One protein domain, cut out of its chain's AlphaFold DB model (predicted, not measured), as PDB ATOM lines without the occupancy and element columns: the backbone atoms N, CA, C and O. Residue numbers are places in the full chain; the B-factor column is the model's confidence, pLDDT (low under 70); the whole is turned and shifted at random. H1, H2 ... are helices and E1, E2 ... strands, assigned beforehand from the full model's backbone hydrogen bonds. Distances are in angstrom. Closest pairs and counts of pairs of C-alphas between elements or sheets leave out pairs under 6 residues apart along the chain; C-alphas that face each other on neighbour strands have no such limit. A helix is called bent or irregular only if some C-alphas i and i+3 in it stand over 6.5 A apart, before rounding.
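This is residues 105 to 194 of the 197 residues of an uncharacterized protein of Candidatus Paraburkholderia kirkii UZHbot1 (UniProt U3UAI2). Five antiparallel strands form a strongly twisted, curled sheet, a small barrel only partly closed, with E4 and E5 at its edges joined by a tight link. H1 and H3 lie side by side near one end, H3 next to E5, and H2 sits by H1, between E2 and E3 along the chain. The printed part has 90 residues, in the order H1 E1 E2 H2 E3 E4 E5 H3, class mixed; the sheet runs E4 E3 E2 E1 E5. It is compact, with a radius of gyration of the C-alphas of 12.0 A and spans of 32 by 27 by 23 A.

H1, residues 105 to 114, begins at C-alpha (88.359, 166.334, 85.857) and is 14.9 A long. E1 is residues 119 to 123, and E2 residues 138 to 143, 14.2 A. H2, residues 146 to 151, is only just irregular: C-alphas 147 and 150 are 6.9 A apart. E3 is residues 154 to 159, 15.7 A; E4 is 162 to 167, 16.3 A; E5 is 171 to 173. H3, residues 178 to 192, 20.9 A, ends at C-alpha (77.527, 171.648, 99.211).

E3 and E4 form a hairpin, with N 157 and O 164 2.8 A apart. E3 pairs with E2 through N 156 and O 142, 2.8 A. E1 and E2 form a hairpin, with N 121 and O 138 at 2.8 A. E1 pairs with E5 through N 122 and O 172, 2.8 A. H3 only grazes the sheet with residues 180 to 188. H1 only grazes it too, with residues 108 to 112. H1 and H3 touch, closest at the C-alphas of Gln 114 and Thr 180, 5.6 A, at a shallow tilt of 27 degrees, opposite ways. H1 and H2 only just touch, with 3 pairs of C-alphas within 8 A, the closest those of Tyr 108 and Glu 146, 6.9 A. Every O i to N i+4 pair is within hydrogen-bond range in H3, against 5 of 6 in H1 and 0 of 2 in H2, where 2 of 3 O i to N i+3 pairs are.

The C-alphas farthest apart, of Gln 161 and Gln 193, are 34.9 A apart. The printed part has no cut. The link from E1 to E2, residues 124 to 137, is long. Mean pLDDT of the printed part is 83.3; residues 126 to 135 and 148 to 150 are under 70.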
ATOM      1  N   LEU A 105      86.951 166.138  86.206       85.31
ATOM      2  CA  LEU A 105      88.359 166.334  85.857       85.31
ATOM      3  C   LEU A 105      88.774 167.818  85.755       85.31
ATOM      4  O   LEU A 105      89.859 168.147  86.232       85.31
ATOM      5  N   PRO A 106      87.949 168.740  85.211       89.81
ATOM      6  CA  PRO A 106      88.321 170.153  85.133       89.81
ATOM      7  C   PRO A 106      88.550 170.815  86.493       89.81
ATOM      8  O   PRO A 106      89.367 171.727  86.575       89.81
ATOM      9  N   TRP A 107      87.882 170.349  87.557       90.06
ATOM     10  CA  TRP A 107      88.068 170.894  88.906       90.06
ATOM     11  C   TRP A 107      89.498 170.734  89.405       90.06
ATOM     12  O   TRP A 107      90.012 171.647  90.044       90.06
ATOM     13  N   TYR A 108      90.149 169.608  89.098       89.50
ATOM     14  CA  TYR A 108      91.531 169.380  89.505       89.50
ATOM     15  C   TYR A 108      92.465 170.431  88.899       89.50
ATOM     16  O   TYR A 108      93.173 171.107  89.635       89.50
ATOM     17  N   TYR A 109      92.406 170.613  87.575       90.44
ATOM     18  CA  TYR A 109      93.261 171.576  86.876       90.44
ATOM     19  C   TYR A 109      92.924 173.022  87.244       90.44
ATOM     20  O   TYR A 109      93.827 173.819  87.467       90.44
ATOM     21  N   TYR A 110      91.637 173.354  87.387       92.00
ATOM     22  CA  TYR A 110      91.223 174.672  87.865       92.00
ATOM     23  C   TYR A 110      91.825 174.982  89.241       92.00
ATOM     24  O   TYR A 110      92.417 176.039  89.438       92.00
ATOM     25  N   LEU A 111      91.737 174.048  90.190       91.19
ATOM     26  CA  LEU A 111      92.296 174.237  91.527       91.19
ATOM     27  C   LEU A 111      93.828 174.246  91.519       91.19
ATOM     28  O   LEU A 111      94.423 175.047  92.227       91.19
ATOM     29  N   GLU A 112      94.475 173.410  90.709       90.69
ATOM     30  CA  GLU A 112      95.934 173.406  90.552       90.69
ATOM     31  C   GLU A 112      96.466 174.749  90.023       90.69
ATOM     32  O   GLU A 112      97.507 175.215  90.478       90.69
ATOM     33  N   GLU A 113      95.736 175.396  89.110       91.56
ATOM     34  CA  GLU A 113      96.104 176.702  88.554       91.56
ATOM     35  C   GLU A 113      95.840 177.874  89.514       91.56
ATOM     36  O   GLU A 113      96.576 178.861  89.478       91.56
ATOM     37  N   GLN A 114      94.785 177.801  90.336       91.62
ATOM     38  CA  GLN A 114      94.365 178.916  91.199       91.62
ATOM     39  C   GLN A 114      94.917 178.844  92.631       91.62
ATOM     40  O   GLN A 114      94.979 179.875  93.303       91.62
ATOM     41  N   LEU A 115      95.274 177.656  93.131       89.31
ATOM     42  CA  LEU A 115      95.749 177.484  94.504       89.31
ATOM     43  C   LEU A 115      97.219 177.885  94.638       89.31
ATOM     44  O   LEU A 115      98.124 177.260  94.085       89.31
ATOM     45  N   SER A 116      97.460 178.878  95.484       89.50
ATOM     46  CA  SER A 116      98.798 179.261  95.921       89.50
ATOM     47  C   SER A 116      99.229 178.410  97.119       89.50
ATOM     48  O   SER A 116      98.547 178.365  98.146       89.50
ATOM     49  N   PHE A 117     100.392 177.760  97.008       88.38
ATOM     50  CA  PHE A 117     100.992 176.954  98.076       88.38
ATOM     51  C   PHE A 117     102.366 177.502  98.508       88.38
ATOM     52  O   PHE A 117     103.123 177.983  97.663       88.38
ATOM     53  N   PRO A 118     102.749 177.359  99.793       90.12
ATOM     54  CA  PRO A 118     101.926 176.874 100.900       90.12
ATOM     55  C   PRO A 118     100.932 177.938 101.396       90.12
ATOM     56  O   PRO A 118     101.237 179.130 101.358       90.12
ATOM     57  N   CYS A 119      99.767 177.518 101.896       87.94
ATOM     58  CA  CYS A 119      98.790 178.428 102.501       87.94
ATOM     59  C   CYS A 119      98.304 177.934 103.868       87.94
ATOM     60  O   CYS A 119      98.047 176.750 104.072       87.94
ATOM     61  N   GLU A 120      98.181 178.857 104.823       89.31
ATOM     62  CA  GLU A 120      97.606 178.557 106.136       89.31
ATOM     63  C   GLU A 120      96.091 178.449 106.019       89.31
ATOM     64  O   GLU A 120      95.450 179.295 105.386       89.31
ATOM     65  N   ALA A 121      95.512 177.427 106.639       88.00
ATOM     66  CA  ALA A 121      94.097 177.132 106.534       88.00
ATOM     67  C   ALA A 121      93.533 176.528 107.823       88.00
ATOM     68  O   ALA A 121      94.240 175.905 108.609       88.00
ATOM     69  N   ASN A 122      92.231 176.697 108.025       87.50
ATOM     70  CA  ASN A 122      91.489 176.112 109.131       87.50
ATOM     71  C   ASN A 122      90.653 174.921 108.673       87.50
ATOM     72  O   ASN A 122      90.198 174.845 107.531       87.50
ATOM     73  N   VAL A 123      90.377 174.023 109.614       84.12
ATOM     74  CA  VAL A 123      89.486 172.882 109.397       84.12
ATOM     75  C   VAL A 123      88.032 173.324 109.583       84.12
ATOM     76  O   VAL A 123      87.613 173.637 110.695       84.12
ATOM     77  N   ARG A 124      87.248 173.328 108.499       80.81
ATOM     78  CA  ARG A 124      85.806 173.645 108.485       80.81
ATOM     79  C   ARG A 124      84.963 172.534 109.103       80.81
ATOM     80  O   ARG A 124      83.973 172.814 109.773       80.81
ATOM     81  N   LYS A 125      85.314 171.271 108.839       74.38
ATOM     82  CA  LYS A 125      84.518 170.105 109.243       74.38
ATOM     83  C   LYS A 125      85.417 168.932 109.614       74.38
ATOM     84  O   LYS A 125      86.166 168.436 108.779       74.38
ATOM     85  N   ALA A 126      85.292 168.457 110.850       65.69
ATOM     86  CA  ALA A 126      85.946 167.230 111.282       65.69
ATOM     87  C   ALA A 126      85.316 166.014 110.579       65.69
ATOM     88  O   ALA A 126      84.089 165.887 110.523       65.69
ATOM     89  N   MET A 127      86.141 165.099 110.066       64.06
ATOM     90  CA  MET A 127      85.691 163.784 109.601       64.06
ATOM     91  C   MET A 127      86.236 162.693 110.510       64.06
ATOM     92  O   MET A 127      87.396 162.721 110.910       64.06
ATOM     93  N   ALA A 128      85.406 161.685 110.783       59.09
ATOM     94  CA  ALA A 128      85.759 160.566 111.655       59.09
ATOM     95  C   ALA A 128      87.014 159.796 111.197       59.09
ATOM     96  O   ALA A 128      87.670 159.155 112.013       59.09
ATOM     97  N   SER A 129      87.351 159.853 109.904       58.44
ATOM     98  CA  SER A 129      88.483 159.137 109.310       58.44
ATOM     99  C   SER A 129      89.831 159.855 109.425       58.44
ATOM    100  O   SER A 129      90.855 159.199 109.246       58.44
ATOM    101  N   LEU A 130      89.862 161.163 109.714       61.03
ATOM    102  CA  LEU A 130      91.091 161.962 109.768       61.03
ATOM    103  C   LEU A 130      91.040 162.918 110.969       61.03
ATOM    104  O   LEU A 130      90.314 163.912 110.926       61.03
ATOM    105  N   PRO A 131      91.796 162.640 112.048       63.00
ATOM    106  CA  PRO A 131      91.831 163.485 113.230       63.00
ATOM    107  C   PRO A 131      92.709 164.708 112.954       63.00
ATOM    108  O   PRO A 131      93.852 164.778 113.404       63.00
ATOM    109  N   LEU A 132      92.198 165.663 112.178       67.56
ATOM    110  CA  LEU A 132      92.774 167.000 112.166       67.56
ATOM    111  C   LEU A 132      92.323 167.749 113.433       67.56
ATOM    112  O   LEU A 132      91.137 167.682 113.784       67.56
ATOM    113  N   PRO A 133      93.231 168.461 114.124       65.88
ATOM    114  CA  PRO A 133      92.857 169.290 115.262       65.88
ATOM    115  C   PRO A 133      91.866 170.365 114.800       65.88
ATOM    116  O   PRO A 133      92.146 171.171 113.917       65.88
ATOM    117  N   THR A 134      90.660 170.346 115.368       63.72
ATOM    118  CA  THR A 134      89.638 171.346 115.047       63.72
ATOM    119  C   THR A 134      90.009 172.653 115.745       63.72
ATOM    120  O   THR A 134      89.984 172.713 116.971       63.72
ATOM    121  N   GLY A 135      90.360 173.683 114.972       65.31
ATOM    122  CA  GLY A 135      90.678 175.024 115.479       65.31
ATOM    123  C   GLY A 135      92.164 175.395 115.519       65.31
ATOM    124  O   GLY A 135      92.468 176.544 115.829       65.31
ATOM    125  N   GLU A 136      93.080 174.481 115.180       70.88
ATOM    126  CA  GLU A 136      94.487 174.827 114.933       70.88
ATOM    127  C   GLU A 136      94.717 175.080 113.434       70.88
ATOM    128  O   GLU A 136      94.198 174.317 112.611       70.88
ATOM    129  N   PRO A 137      95.487 176.122 113.064       79.88
ATOM    130  CA  PRO A 137      95.837 176.360 111.673       79.88
ATOM    131  C   PRO A 137      96.745 175.236 111.165       79.88
ATOM    132  O   PRO A 137      97.694 174.817 111.835       79.88
ATOM    133  N   VAL A 138      96.435 174.737 109.974       88.00
ATOM    134  CA  VAL A 138      97.234 173.754 109.245       88.00
ATOM    135  C   VAL A 138      97.811 174.397 107.994       88.00
ATOM    136  O   VAL A 138      97.162 175.221 107.348       88.00
ATOM    137  N   SER A 139      99.015 173.974 107.617       89.62
ATOM    138  CA  SER A 139      99.670 174.477 106.415       89.62
ATOM    139  C   SER A 139      99.370 173.542 105.248       89.62
ATOM    140  O   SER A 139      99.761 172.373 105.259       89.62
ATOM    141  N   VAL A 140      98.645 174.026 104.245       90.19
ATOM    142  CA  VAL A 140      98.392 173.291 103.005       90.19
ATOM    143  C   VAL A 140      99.631 173.408 102.130       90.19
ATOM    144  O   VAL A 140     100.015 174.508 101.740       90.19
ATOM    145  N   ILE A 141     100.268 172.280 101.826       90.88
ATOM    146  CA  ILE A 141     101.560 172.244 101.121       90.88
ATOM    147  C   ILE A 141     101.430 171.940  99.625       90.88
ATOM    148  O   ILE A 141     102.386 172.151  98.885       90.88
ATOM    149  N   GLY A 142     100.277 171.443  99.175       89.88
ATOM    150  CA  GLY A 142     100.037 171.155  97.763       89.88
ATOM    151  C   GLY A 142      98.762 170.360  97.513       89.88
ATOM    152  O   GLY A 142      98.162 169.808  98.438       89.88
ATOM    153  N   LEU A 143      98.371 170.260  96.246       90.75
ATOM    154  CA  LEU A 143      97.307 169.369  95.788       90.75
ATOM    155  C   LEU A 143      97.818 167.914  95.772       90.75
ATOM    156  O   LEU A 143      98.984 167.651  95.472       90.75
ATOM    157  N   ALA A 144      96.981 166.951  96.152       87.75
ATOM    158  CA  ALA A 144      97.324 165.531  96.056       87.75
ATOM    159  C   ALA A 144      97.063 165.010  94.634       87.75
ATOM    160  O   ALA A 144      96.181 165.517  93.964       87.75
ATOM    161  N   HIS A 145      97.788 163.972  94.202       82.62
ATOM    162  CA  HIS A 145      97.802 163.501  92.807       82.62
ATOM    163  C   HIS A 145      96.412 163.250  92.188       82.62
ATOM    164  O   HIS A 145      95.529 162.680  92.840       82.62
ATOM    165  N   GLU A 146      96.273 163.578  90.897       74.00
ATOM    166  CA  GLU A 146      95.024 163.502  90.123       74.00
ATOM    167  C   GLU A 146      94.355 162.114  90.134       74.00
ATOM    168  O   GLU A 146      93.130 162.018  90.074       74.00
ATOM    169  N   ASP A 147      95.115 161.029  90.317       71.50
ATOM    170  CA  ASP A 147      94.576 159.660  90.403       71.50
ATOM    171  C   ASP A 147      93.560 159.473  91.544       71.50
ATOM    172  O   ASP A 147      92.733 158.555  91.515       71.50
ATOM    173  N   ARG A 148      93.608 160.339  92.567       67.44
ATOM    174  CA  ARG A 148      92.656 160.333  93.687       67.44
ATOM    175  C   ARG A 148      91.369 161.097  93.398       67.44
ATOM    176  O   ARG A 148      90.427 160.958  94.178       67.44
ATOM    177  N   CYS A 149      91.281 161.800  92.265       64.44
ATOM    178  CA  CYS A 149      90.090 162.554  91.882       64.44
ATOM    179  C   CYS A 149      88.849 161.673  91.817       64.44
ATOM    180  O   CYS A 149      87.774 162.166  92.083       64.44
ATOM    181  N   ARG A 150      88.958 160.358  91.585       64.69
ATOM    182  CA  ARG A 150      87.801 159.440  91.586       64.69
ATOM    183  C   ARG A 150      86.930 159.454  92.847       64.69
ATOM    184  O   ARG A 150      85.854 158.879  92.809       64.69
ATOM    185  N   ILE A 151      87.420 159.994  93.961       72.56
ATOM    186  CA  ILE A 151      86.695 160.039  95.239       72.56
ATOM    187  C   ILE A 151      86.662 161.450  95.852       72.56
ATOM    188  O   ILE A 151      86.173 161.620  96.967       72.56
ATOM    189  N   GLY A 152      87.194 162.459  95.154       82.69
ATOM    190  CA  GLY A 152      87.213 163.855  95.593       82.69
ATOM    191  C   GLY A 152      88.522 164.569  95.278       82.69
ATOM    192  O   GLY A 152      89.501 163.956  94.859       82.69
ATOM    193  N   ILE A 153      88.555 165.877  95.532       88.31
ATOM    194  CA  ILE A 153      89.795 166.654  95.503       88.31
ATOM    195  C   ILE A 153      90.448 166.606  96.881       88.31
ATOM    196  O   ILE A 153      89.803 166.865  97.901       88.31
ATOM    197  N   PHE A 154      91.739 166.286  96.908       89.25
ATOM    198  CA  PHE A 154      92.516 166.158  98.132       89.25
ATOM    199  C   PHE A 154      93.717 167.088  98.106       89.25
ATOM    200  O   PHE A 154      94.322 167.314  97.061       89.25
ATOM    201  N   VAL A 155      94.093 167.567  99.282       90.19
ATOM    202  CA  VAL A 155      95.287 168.372  99.508       90.19
ATOM    203  C   VAL A 155      96.182 167.709 100.538       90.19
ATOM    204  O   VAL A 155      95.723 167.024 101.457       90.19
ATOM    205  N   TRP A 156      97.479 167.923 100.376       90.94
ATOM    206  CA  TRP A 156      98.462 167.647 101.402       90.94
ATOM    207  C   TRP A 156      98.448 168.769 102.432       90.94
ATOM    208  O   TRP A 156      98.593 169.946 102.099       90.94
ATOM    209  N   VAL A 157      98.312 168.385 103.693       89.69
ATOM    210  CA  VAL A 157      98.384 169.280 104.844       89.69
ATOM    211  C   VAL A 157      99.508 168.842 105.763       89.69
ATOM    212  O   VAL A 157      99.711 167.650 106.004       89.69
ATOM    213  N   ARG A 158     100.224 169.825 106.294       88.44
ATOM    214  CA  ARG A 158     101.246 169.659 107.317       88.44
ATOM    215  C   ARG A 158     100.763 170.299 108.609       88.44
ATOM    216  O   ARG A 158     100.405 171.476 108.628       88.44
ATOM    217  N   TRP A 159     100.793 169.530 109.693       84.62
ATOM    218  CA  TRP A 159     100.576 170.048 111.044       84.62
ATOM    219  C   TRP A 159     101.667 169.516 111.979       84.62
ATOM    220  O   TRP A 159     101.943 168.313 112.041       84.62
ATOM    221  N   GLY A 160     102.338 170.419 112.697       80.88
ATOM    222  CA  GLY A 160     103.487 170.070 113.533       80.88
ATOM    223  C   GLY A 160     104.606 169.378 112.739       80.88
ATOM    224  O   GLY A 160     105.295 170.014 111.949       80.88
ATOM    225  N   GLN A 161     104.800 168.076 112.975       81.25
ATOM    226  CA  GLN A 161     105.806 167.221 112.314       81.25
ATOM    227  C   GLN A 161     105.169 166.103 111.463       81.25
ATOM    228  O   GLN A 161     105.817 165.097 111.175       81.25
ATOM    229  N   ARG A 162     103.878 166.216 111.126       82.88
ATOM    230  CA  ARG A 162     103.126 165.188 110.394       82.88
ATOM    231  C   ARG A 162     102.550 165.750 109.103       82.88
ATOM    232  O   ARG A 162     102.023 166.859 109.096       82.88
ATOM    233  N   ASP A 163     102.585 164.917 108.069       87.50
ATOM    234  CA  ASP A 163     101.933 165.167 106.789       87.50
ATOM    235  C   ASP A 163     100.719 164.244 106.657       87.50
ATOM    236  O   ASP A 163     100.785 163.054 106.981       87.50
ATOM    237  N   ALA A 164      99.604 164.791 106.185       85.88
ATOM    238  CA  ALA A 164      98.372 164.057 105.942       85.88
ATOM    239  C   ALA A 164      97.729 164.498 104.623       85.88
ATOM    240  O   ALA A 164      97.938 165.613 104.154       85.88
ATOM    241  N   VAL A 165      96.928 163.612 104.035       87.00
ATOM    242  CA  VAL A 165      96.110 163.914 102.857       87.00
ATOM    243  C   VAL A 165      94.669 164.050 103.309       87.00
ATOM    244  O   VAL A 165      94.127 163.111 103.895       87.00
ATOM    245  N   VAL A 166      94.051 165.191 103.025       86.19
ATOM    246  CA  VAL A 166      92.675 165.489 103.438       86.19
ATOM    247  C   VAL A 166      91.848 166.027 102.277       86.19
ATOM    248  O   VAL A 166      92.409 166.642 101.371       86.19
ATOM    249  N   PRO A 167      90.525 165.790 102.260       88.75
ATOM    250  CA  PRO A 167      89.648 166.398 101.270       88.75
ATOM    251  C   PRO A 167      89.728 167.924 101.342       88.75
ATOM    252  O   PRO A 167      89.612 168.491 102.430       88.75
ATOM    253  N   LEU A 168      89.838 168.591 100.191       89.31
ATOM    254  CA  LEU A 168      89.844 170.055 100.127       89.31
ATOM    255  C   LEU A 168      88.571 170.656 100.743       89.31
ATOM    256  O   LEU A 168      88.637 171.695 101.384       89.31
ATOM    257  N   ALA A 169      87.439 169.947 100.655       87.88
ATOM    258  CA  ALA A 169      86.165 170.362 101.250       87.88
ATOM    259  C   ALA A 169      86.193 170.528 102.789       87.88
ATOM    260  O   ALA A 169      85.241 171.039 103.380       87.88
ATOM    261  N   GLN A 170      87.251 170.060 103.464       85.81
ATOM    262  CA  GLN A 170      87.446 170.252 104.904       85.81
ATOM    263  C   GLN A 170      88.240 171.510 105.247       85.81
ATOM    264  O   GLN A 170      88.309 171.855 106.426       85.81
ATOM    265  N   ILE A 171      88.865 172.161 104.270       87.62
ATOM    266  CA  ILE A 171      89.905 173.160 104.494       87.62
ATOM    267  C   ILE A 171      89.426 174.526 104.013       87.62
ATOM    268  O   ILE A 171      88.933 174.671 102.900       87.62
ATOM    269  N   VAL A 172      89.594 175.549 104.849       89.00
ATOM    270  CA  VAL A 172      89.275 176.942 104.518       89.00
ATOM    271  C   VAL A 172      90.542 177.785 104.649       89.00
ATOM    272  O   VAL A 172      91.070 177.883 105.760       89.00
ATOM    273  N   PRO A 173      91.044 178.399 103.562       88.19
ATOM    274  CA  PRO A 173      92.248 179.218 103.609       88.19
ATOM    275  C   PRO A 173      92.057 180.424 104.540       88.19
ATOM    276  O   PRO A 173      91.071 181.152 104.440       88.19
ATOM    277  N   LEU A 174      93.022 180.638 105.434       84.94
ATOM    278  CA  LEU A 174      93.099 181.787 106.336       84.94
ATOM    279  C   LEU A 174      93.772 182.983 105.660       84.94
ATOM    280  O   LEU A 174      93.249 184.091 105.709       84.94
ATOM    281  N   ASN A 175      94.916 182.742 105.014       75.44
ATOM    282  CA  ASN A 175      95.785 183.784 104.455       75.44
ATOM    283  C   ASN A 175      96.050 183.584 102.950       75.44
ATOM    284  O   ASN A 175      97.152 183.832 102.471       75.44
ATOM    285  N   GLY A 176      95.048 183.106 102.208       73.75
ATOM    286  CA  GLY A 176      95.135 182.946 100.755       73.75
ATOM    287  C   GLY A 176      95.006 184.273 100.005       73.75
ATOM    288  O   GLY A 176      94.244 185.166 100.402       73.75
ATOM    289  N   ASP A 177      95.714 184.373  98.883       83.94
ATOM    290  CA  ASP A 177      95.431 185.363  97.850       83.94
ATOM    291  C   ASP A 177      93.975 185.239  97.362       83.94
ATOM    292  O   ASP A 177      93.297 184.231  97.584       83.94
ATOM    293  N   GLU A 178      93.457 186.308  96.753       88.12
ATOM    294  CA  GLU A 178      92.066 186.342  96.280       88.12
ATOM    295  C   GLU A 178      91.713 185.133  95.385       88.12
ATOM    296  O   GLU A 178      90.684 184.514  95.654       88.12
ATOM    297  N   PRO A 179      92.560 184.707  94.419       91.31
ATOM    298  CA  PRO A 179      92.284 183.529  93.593       91.31
ATOM    299  C   PRO A 179      92.108 182.239  94.401       91.31
ATOM    300  O   PRO A 179      91.117 181.537  94.212       91.31
ATOM    301  N   THR A 180      92.998 181.964  95.362       89.06
ATOM    302  CA  THR A 180      92.893 180.789  96.244       89.06
ATOM    303  C   THR A 180      91.589 180.803  97.035       89.06
ATOM    304  O   THR A 180      90.916 179.778  97.148       89.06
ATOM    305  N   ARG A 181      91.208 181.961  97.595       88.81
ATOM    306  CA  ARG A 181      89.974 182.083  98.385       88.81
ATOM    307  C   ARG A 181      88.728 181.863  97.533       88.81
ATOM    308  O   ARG A 181      87.835 181.141  97.972       88.81
ATOM    309  N   VAL A 182      88.686 182.443  96.334       92.00
ATOM    310  CA  VAL A 182      87.576 182.263  95.387       92.00
ATOM    311  C   VAL A 182      87.481 180.804  94.948       92.00
ATOM    312  O   VAL A 182      86.425 180.203  95.096       92.00
ATOM    313  N   ALA A 183      88.589 180.192  94.525       92.94
ATOM    314  CA  ALA A 183      88.586 178.819  94.026       92.94
ATOM    315  C   ALA A 183      88.156 177.795  95.091       92.94
ATOM    316  O   ALA A 183      87.400 176.866  94.800       92.94
ATOM    317  N   VAL A 184      88.585 177.973  96.349       91.25
ATOM    318  CA  VAL A 184      88.122 177.128  97.465       91.25
ATOM    319  C   VAL A 184      86.644 177.376  97.785       91.25
ATOM    320  O   VAL A 184      85.937 176.433  98.140       91.25
ATOM    321  N   SER A 185      86.158 178.614  97.656       91.19
ATOM    322  CA  SER A 185      84.733 178.925  97.828       91.19
ATOM    323  C   SER A 185      83.881 178.248  96.755       91.19
ATOM    324  O   SER A 185      82.936 177.544  97.101       91.19
ATOM    325  N   ASP A 186      84.259 178.378  95.482       92.62
ATOM    326  CA  ASP A 186      83.560 177.756  94.352       92.62
ATOM    327  C   ASP A 186      83.508 176.230  94.507       92.62
ATOM    328  O   ASP A 186      82.478 175.591  94.278       92.62
ATOM    329  N   TRP A 187      84.614 175.641  94.966       89.69
ATOM    330  CA  TRP A 187      84.686 174.225  95.298       89.69
ATOM    331  C   TRP A 187      83.722 173.830  96.428       89.69
ATOM    332  O   TRP A 187      83.038 172.806  96.333       89.69
ATOM    333  N   HIS A 188      83.644 174.625  97.501       90.31
ATOM    334  CA  HIS A 188      82.694 174.382  98.585       90.31
ATOM    335  C   HIS A 188      81.248 174.487  98.116       90.31
ATOM    336  O   HIS A 188      80.451 173.624  98.478       90.31
ATOM    337  N   ASP A 189      80.920 175.474  97.286       90.31
ATOM    338  CA  ASP A 189      79.574 175.642  96.738       90.31
ATOM    339  C   ASP A 189      79.183 174.456  95.850       90.31
ATOM    340  O   ASP A 189      78.063 173.948  95.951       90.31
ATOM    341  N   TRP A 190      80.108 173.966  95.017       88.12
ATOM    342  CA  TRP A 190      79.893 172.768  94.204       88.12
ATOM    343  C   TRP A 190      79.671 171.525  95.079       88.12
ATOM    344  O   TRP A 190      78.716 170.776  94.871       88.12
ATOM    345  N   HIS A 191      80.498 171.328  96.104       84.94
ATOM    346  CA  HIS A 191      80.368 170.194  97.018       84.94
ATOM    347  C   HIS A 191      79.075 170.260  97.861       84.94
ATOM    348  O   HIS A 191      78.397 169.250  98.058       84.94
ATOM    349  N   ASP A 192      78.696 171.447  98.345       86.44
ATOM    350  CA  ASP A 192      77.527 171.648  99.211       86.44
ATOM    351  C   ASP A 192      76.195 171.556  98.440       86.44
ATOM    352  O   ASP A 192      75.170 171.206  99.026       86.44
ATOM    353  N   GLN A 193      76.206 171.753  97.116       84.38
ATOM    354  CA  GLN A 193      75.069 171.454  96.229       84.38
ATOM    355  C   GLN A 193      74.794 169.945  96.071       84.38
ATOM    356  O   GLN A 193      73.816 169.558  95.429       84.38
ATOM    357  N   GLY A 194      75.617 169.086  96.682       77.38
ATOM    358  CA  GLY A 194      75.446 167.636  96.667       77.38
ATOM    359  C   GLY A 194      76.057 166.958  95.444       77.38
ATOM    360  O   GLY A 194      75.804 165.772  95.223       77.38
TER     361      GLY A 194